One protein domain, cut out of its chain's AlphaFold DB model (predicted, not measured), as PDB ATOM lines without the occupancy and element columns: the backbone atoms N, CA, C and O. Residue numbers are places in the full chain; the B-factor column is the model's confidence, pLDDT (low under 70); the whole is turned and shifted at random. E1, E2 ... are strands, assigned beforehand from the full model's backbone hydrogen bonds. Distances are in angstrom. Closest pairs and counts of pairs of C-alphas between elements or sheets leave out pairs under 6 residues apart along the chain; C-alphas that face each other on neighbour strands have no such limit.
ATOM      1  N   ASN A   3     -24.137 -25.931  20.695       74.88
ATOM      2  CA  ASN A   3     -23.817 -26.334  19.327       74.88
ATOM      3  C   ASN A   3     -23.516 -27.838  19.315       74.88
ATOM      4  O   ASN A   3     -22.575 -28.279  19.972       74.88
ATOM      5  N   VAL A   4     -24.340 -28.623  18.624       74.38
ATOM      6  CA  VAL A   4     -24.248 -30.095  18.634       74.38
ATOM      7  C   VAL A   4     -23.604 -30.656  17.369       74.38
ATOM      8  O   VAL A   4     -23.022 -31.738  17.421       74.38
ATOM      9  N   LYS A   5     -23.684 -29.940  16.238       68.31
ATOM     10  CA  LYS A   5     -23.009 -30.284  14.974       68.31
ATOM     11  C   LYS A   5     -23.120 -29.130  13.971       68.31
ATOM     12  O   LYS A   5     -24.183 -28.933  13.388       68.31
ATOM     13  N   GLY A   6     -22.035 -28.403  13.708       76.50
ATOM     14  CA  GLY A   6     -22.017 -27.359  12.671       76.50
ATOM     15  C   GLY A   6     -23.030 -26.241  12.943       76.50
ATOM     16  O   GLY A   6     -22.914 -25.545  13.940       76.50
ATOM     17  N   SER A   7     -24.029 -26.060  12.076       70.62
ATOM     18  CA  SER A   7     -25.106 -25.064  12.226       70.62
ATOM     19  C   SER A   7     -26.274 -25.521  13.116       70.62
ATOM     20  O   SER A   7     -27.251 -24.788  13.253       70.62
ATOM     21  N   LYS A   8     -26.199 -26.711  13.732       70.56
ATOM     22  CA  LYS A   8     -27.278 -27.257  14.564       70.56
ATOM     23  C   LYS A   8     -27.106 -26.899  16.042       70.56
ATOM     24  O   LYS A   8     -26.091 -27.236  16.660       70.56
ATOM     25  N   TYR A   9     -28.143 -26.286  16.611       75.38
ATOM     26  CA  TYR A   9     -28.227 -25.900  18.019       75.38
ATOM     27  C   TYR A   9     -29.325 -26.689  18.732       75.38
ATOM     28  O   TYR A   9     -30.392 -26.921  18.173       75.38
ATOM     29  N   GLU A  10     -29.066 -27.089  19.975       77.19
ATOM     30  CA  GLU A  10     -30.022 -27.817  20.812       77.19
ATOM     31  C   GLU A  10     -30.286 -27.061  22.122       77.19
ATOM     32  O   GLU A  10     -29.377 -26.466  22.719       77.19
ATOM     33  N   ILE A  11     -31.538 -27.091  22.585       78.62
ATOM     34  CA  ILE A  11     -31.931 -26.688  23.935       78.62
ATOM     35  C   ILE A  11     -32.623 -27.861  24.628       78.62
ATOM     36  O   ILE A  11     -33.500 -28.504  24.060       78.62
ATOM     37  N   ARG A  12     -32.214 -28.138  25.867       80.50
ATOM     38  CA  ARG A  12     -32.883 -29.087  26.759       80.50
ATOM     39  C   ARG A  12     -33.400 -28.307  27.952       80.50
ATOM     40  O   ARG A  12     -32.622 -27.610  28.602       80.50
ATOM     41  N   VAL A  13     -34.692 -28.422  28.222       80.38
ATOM     42  CA  VAL A  13     -35.349 -27.747  29.340       80.38
ATOM     43  C   VAL A  13     -36.009 -28.820  30.213       80.38
ATOM     44  O   VAL A  13     -36.699 -29.684  29.671       80.38
ATOM     45  N   PRO A  14     -35.772 -28.830  31.537       84.19
ATOM     46  CA  PRO A  14     -36.458 -29.741  32.451       84.19
ATOM     47  C   PRO A  14     -37.984 -29.616  32.356       84.19
ATOM     48  O   PRO A  14     -38.490 -28.497  32.312       84.19
ATOM     49  N   LYS A  15     -38.719 -30.742  32.416       79.44
ATOM     50  CA  LYS A  15     -40.200 -30.745  32.360       79.44
ATOM     51  C   LYS A  15     -40.827 -29.829  33.421       79.44
ATOM     52  O   LYS A  15     -41.817 -29.169  33.151       79.44
ATOM     53  N   VAL A  16     -40.198 -29.741  34.595       84.75
ATOM     54  CA  VAL A  16     -40.642 -28.904  35.725       84.75
ATOM     55  C   VAL A  16     -40.675 -27.399  35.428       84.75
ATOM     56  O   VAL A  16     -41.227 -26.647  36.220       84.75
ATOM     57  N   ASN A  17     -40.079 -26.954  34.318       82.06
ATOM     58  CA  ASN A  17     -40.050 -25.545  33.922       82.06
ATOM     59  C   ASN A  17     -41.186 -25.161  32.959       82.06
ATOM     60  O   ASN A  17     -41.233 -24.011  32.525       82.06
ATOM     61  N   PHE A  18     -42.048 -26.103  32.581       81.44
ATOM     62  CA  PHE A  18     -43.193 -25.844  31.716       81.44
ATOM     63  C   PHE A  18     -44.476 -25.768  32.537       81.44
ATOM     64  O   PHE A  18     -44.632 -26.490  33.523       81.44
ATOM     65  N   ASN A  19     -45.395 -24.909  32.105       78.38
ATOM     66  CA  ASN A  19     -46.736 -24.860  32.673       78.38
ATOM     67  C   ASN A  19     -47.597 -25.983  32.088       78.38
ATOM     68  O   ASN A  19     -47.385 -26.393  30.942       78.38
ATOM     69  N   ASP A  20     -48.602 -26.421  32.843       78.25
ATOM     70  CA  ASP A  20     -49.665 -27.269  32.307       78.25
ATOM     71  C   ASP A  20     -50.435 -26.481  31.228       78.25
ATOM     72  O   ASP A  20     -50.897 -25.363  31.470       78.25
ATOM     73  N   GLY A  21     -50.537 -27.041  30.019       75.06
ATOM     74  CA  GLY A  21     -51.131 -26.386  28.849       75.06
ATOM     75  C   GLY A  21     -50.103 -25.895  27.822       75.06
ATOM     76  O   GLY A  21     -49.081 -26.538  27.577       75.06
ATOM     77  N   ILE A  22     -50.399 -24.771  27.162       73.31
ATOM     78  CA  ILE A  22     -49.614 -24.277  26.021       73.31
ATOM     79  C   ILE A  22     -48.403 -23.481  26.511       73.31
ATOM     80  O   ILE A  22     -48.538 -22.513  27.258       73.31
ATOM     81  N   ASN A  23     -47.219 -23.867  26.036       74.94
ATOM     82  CA  ASN A  23     -45.977 -23.131  26.242       74.94
ATOM     83  C   ASN A  23     -45.495 -22.593  24.886       74.94
ATOM     84  O   ASN A  23     -45.302 -23.365  23.946       74.94
ATOM     85  N   GLU A  24     -45.307 -21.277  24.783       73.62
ATOM     86  CA  GLU A  24     -44.833 -20.610  23.563       73.62
ATOM     87  C   GLU A  24     -43.323 -20.346  23.629       73.62
ATOM     88  O   GLU A  24     -42.787 -19.949  24.668       73.62
ATOM     89  N   PHE A  25     -42.626 -20.525  22.504       75.06
ATOM     90  CA  PHE A  25     -41.173 -20.362  22.419       75.06
ATOM     91  C   PHE A  25     -40.769 -19.420  21.293       75.06
ATOM     92  O   PHE A  25     -41.388 -19.386  20.232       75.06
ATOM     93  N   LYS A  26     -39.651 -18.716  21.500       70.38
ATOM     94  CA  LYS A  26     -38.977 -17.939  20.456       70.38
ATOM     95  C   LYS A  26     -37.467 -18.131  20.505       70.38
ATOM     96  O   LYS A  26     -36.887 -18.272  21.584       70.38
ATOM     97  N   PHE A  27     -36.828 -18.066  19.343       70.75
ATOM     98  CA  PHE A  27     -35.376 -17.992  19.244       70.75
ATOM     99  C   PHE A  27     -34.926 -16.535  19.147       70.75
ATOM    100  O   PHE A  27     -35.441 -15.759  18.344       70.75
ATOM    101  N   VAL A  28     -33.930 -16.179  19.955       70.25
ATOM    102  CA  VAL A  28     -33.190 -14.921  19.830       70.25
ATOM    103  C   VAL A  28     -31.779 -15.291  19.400       70.25
ATOM    104  O   VAL A  28     -31.053 -15.948  20.149       70.25
ATOM    105  N   VAL A  29     -31.398 -14.919  18.179       72.12
ATOM    106  CA  VAL A  29     -30.083 -15.240  17.611       72.12
ATOM    107  C   VAL A  29     -29.208 -13.994  17.675       72.12
ATOM    108  O   VAL A  29     -29.577 -12.938  17.172       72.12
ATOM    109  N   ASN A  30     -28.035 -14.117  18.302       67.69
ATOM    110  CA  ASN A  30     -27.039 -13.043  18.422       67.69
ATOM    111  C   ASN A  30     -27.565 -11.731  19.040       67.69
ATOM    112  O   ASN A  30     -27.053 -10.661  18.732       67.69
ATOM    113  N   GLY A  31     -28.589 -11.801  19.898       65.75
ATOM    114  CA  GLY A  31     -29.180 -10.623  20.549       65.75
ATOM    115  C   GLY A  31     -29.974  -9.700  19.617       65.75
ATOM    116  O   GLY A  31     -30.490  -8.690  20.086       65.75
ATOM    117  N   ASN A  32     -30.094 -10.047  18.334       62.81
ATOM    118  CA  ASN A  32     -30.957  -9.348  17.394       62.81
ATOM    119  C   ASN A  32     -32.400  -9.846  17.520       62.81
ATOM    120  O   ASN A  32     -32.649 -10.951  18.008       62.81
ATOM    121  N   ASP A  33     -33.321  -8.986  17.085       63.09
ATOM    122  CA  ASP A  33     -34.774  -9.139  17.144       63.09
ATOM    123  C   ASP A  33     -35.304 -10.496  16.657       63.09
ATOM    124  O   ASP A  33     -34.589 -11.290  16.038       63.09
ATOM    125  N   TRP A  34     -36.592 -10.728  16.932       67.06
ATOM    126  CA  TRP A  34     -37.368 -11.911  16.549       67.06
ATOM    127  C   TRP A  34     -36.958 -12.458  15.178       67.06
ATOM    128  O   TRP A  34     -37.204 -11.835  14.145       67.06
ATOM    129  N   GLN A  35     -36.321 -13.629  15.176       70.81
ATOM    130  CA  GLN A  35     -35.990 -14.330  13.942       70.81
ATOM    131  C   GLN A  35     -37.130 -15.282  13.576       70.81
ATOM    132  O   GLN A  35     -37.718 -15.890  14.479       70.81
ATOM    133  N   PRO A  36     -37.443 -15.430  12.276       71.38
ATOM    134  CA  PRO A  36     -38.376 -16.452  11.837       71.38
ATOM    135  C   PRO A  36     -37.861 -17.832  12.247       71.38
ATOM    136  O   PRO A  36     -36.654 -18.070  12.356       71.38
ATOM    137  N   ILE A  37     -38.797 -18.742  12.489       72.75
ATOM    138  CA  ILE A  37     -38.465 -20.126  12.804       72.75
ATOM    139  C   ILE A  37     -37.784 -20.752  11.580       72.75
ATOM    140  O   ILE A  37     -38.300 -20.591  10.475       72.75
ATOM    141  N   PRO A  38     -36.647 -21.452  11.752       71.25
ATOM    142  CA  PRO A  38     -36.014 -22.185  10.660       71.25
ATOM    143  C   PRO A  38     -36.964 -23.210  10.031       71.25
ATOM    144  O   PRO A  38     -37.689 -23.895  10.751       71.25
ATOM    145  N   ASP A  39     -36.909 -23.362   8.708       75.00
ATOM    146  CA  ASP A  39     -37.792 -24.272   7.957       75.00
ATOM    147  C   ASP A  39     -37.677 -25.743   8.398       75.00
ATOM    148  O   ASP A  39     -38.607 -26.526   8.220       75.00
ATOM    149  N   ASP A  40     -36.537 -26.134   8.973       71.44
ATOM    150  CA  ASP A  40     -36.249 -27.487   9.452       71.44
ATOM    151  C   ASP A  40     -36.461 -27.666  10.967       71.44
ATOM    152  O   ASP A  40     -36.070 -28.690  11.541       71.44
ATOM    153  N   ALA A  41     -37.078 -26.687  11.634       71.06
ATOM    154  CA  ALA A  41     -37.378 -26.777  13.052       71.06
ATOM    155  C   ALA A  41     -38.438 -27.856  13.331       71.06
ATOM    156  O   ALA A  41     -39.500 -27.909  12.713       71.06
ATOM    157  N   LEU A  42     -38.158 -28.720  14.307       69.69
ATOM    158  CA  LEU A  42     -39.130 -29.694  14.806       69.69
ATOM    159  C   LEU A  42     -40.156 -28.998  15.714       69.69
ATOM    160  O   LEU A  42     -39.833 -27.998  16.350       69.69
ATOM    161  N   ASN A  43     -41.353 -29.578  15.840       68.00
ATOM    162  CA  ASN A  43     -42.422 -29.120  16.739       68.00
ATOM    163  C   ASN A  43     -42.959 -27.716  16.413       68.00
ATOM    164  O   ASN A  43     -43.081 -26.862  17.290       68.00
ATOM    165  N   THR A  44     -43.290 -27.469  15.145       66.75
ATOM    166  CA  THR A  44     -43.909 -26.217  14.687       66.75
ATOM    167  C   THR A  44     -45.404 -26.388  14.401       66.75
ATOM    168  O   THR A  44     -45.778 -27.268  13.627       66.75
ATOM    169  N   GLN A  45     -46.253 -25.512  14.941       66.94
ATOM    170  CA  GLN A  45     -47.667 -25.355  14.572       66.94
ATOM    171  C   GLN A  45     -47.955 -23.881  14.263       66.94
ATOM    172  O   GLN A  45     -47.514 -22.999  14.992       66.94
ATOM    173  N   ASN A  46     -48.688 -23.596  13.180       66.00
ATOM    174  CA  ASN A  46     -49.053 -22.229  12.761       66.00
ATOM    175  C   ASN A  46     -47.867 -21.249  12.641       66.00
ATOM    176  O   ASN A  46     -48.012 -20.060  12.903       66.00
ATOM    177  N   GLY A  47     -46.684 -21.744  12.266       62.31
ATOM    178  CA  GLY A  47     -45.476 -20.917  12.197       62.31
ATOM    179  C   GLY A  47     -44.896 -20.536  13.565       62.31
ATOM    180  O   GLY A  47     -44.087 -19.617  13.619       62.31
ATOM    181  N   ASN A  48     -45.283 -21.245  14.636       62.56
ATOM    182  CA  ASN A  48     -44.773 -21.115  16.004       62.56
ATOM    183  C   ASN A  48     -44.211 -22.449  16.519       62.56
ATOM    184  O   ASN A  48     -44.773 -23.509  16.247       62.56
ATOM    185  N   LEU A  49     -43.136 -22.420  17.314       67.94
ATOM    186  CA  LEU A  49     -42.664 -23.607  18.034       67.94
ATOM    187  C   LEU A  49     -43.635 -23.904  19.165       67.94
ATOM    188  O   LEU A  49     -43.788 -23.096  20.079       67.94
ATOM    189  N   THR A  50     -44.274 -25.062  19.091       63.75
ATOM    190  CA  THR A  50     -45.298 -25.493  20.035       63.75
ATOM    191  C   THR A  50     -44.871 -26.824  20.629       63.75
ATOM    192  O   THR A  50     -44.706 -27.807  19.909       63.75
ATOM    193  N   PHE A  51     -44.679 -26.857  21.947       66.81
ATOM    194  CA  PHE A  51     -44.518 -28.100  22.698       66.81
ATOM    195  C   PHE A  51     -45.811 -28.365  23.461       66.81
ATOM    196  O   PHE A  51     -46.123 -27.658  24.419       66.81
ATOM    197  N   GLU A  52     -46.553 -29.376  23.022       59.12
ATOM    198  CA  GLU A  52     -47.712 -29.898  23.738       59.12
ATOM    199  C   GLU A  52     -47.242 -31.038  24.645       59.12
ATOM    200  O   GLU A  52     -46.508 -31.931  24.212       59.12
ATOM    201  N   MET A  53     -47.590 -30.964  25.927       59.19
ATOM    202  CA  MET A  53     -47.287 -32.010  26.897       59.19
ATOM    203  C   MET A  53     -48.591 -32.664  27.342       59.19
ATOM    204  O   MET A  53     -49.466 -31.972  27.858       59.19
TER     205      MET A  53
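This is residues 3 to 53 of the 54 residues of an uncharacterized protein of Cytophagales bacterium TFI 002 (UniProt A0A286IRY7). There is little regular structure: long loops, a small antiparallel hairpin of E1 and E2 whose residues 4 to 10 stick out, and strands E3 and E4, which meet only at a point. The printed part has 51 residues, 13 of them in four named strands, E1 to E4 in chain order, with no named helix; the class is all strand. It is only just loose, close to compact, with a radius of gyration of the C-alphas of 12.1 A, and spans 32 by 24 by 21 A.

Find C-alpha 3 at (-23.817, -26.334, 19.327), where E1, residues 3 to 5, begins. E2 is residues 8 to 10, E3 residues 23 to 25. E4, residues 48 to 51, runs 9.7 A to C-alpha 51 at (-44.518, -28.100, 22.698).

In the hairpin, look at N 4 and O 8, 3.0 A apart and within hydrogen-bond range. C-alphas 25 of E3 and 49 of E4 face each other at 5.7 A. E2 and E3 are apart.

The printed part has no cut. Long links join E2 to E3 and E3 to E4. Look for pLDDT under 70 at residues 5, 30 to 34 and 42 to 53.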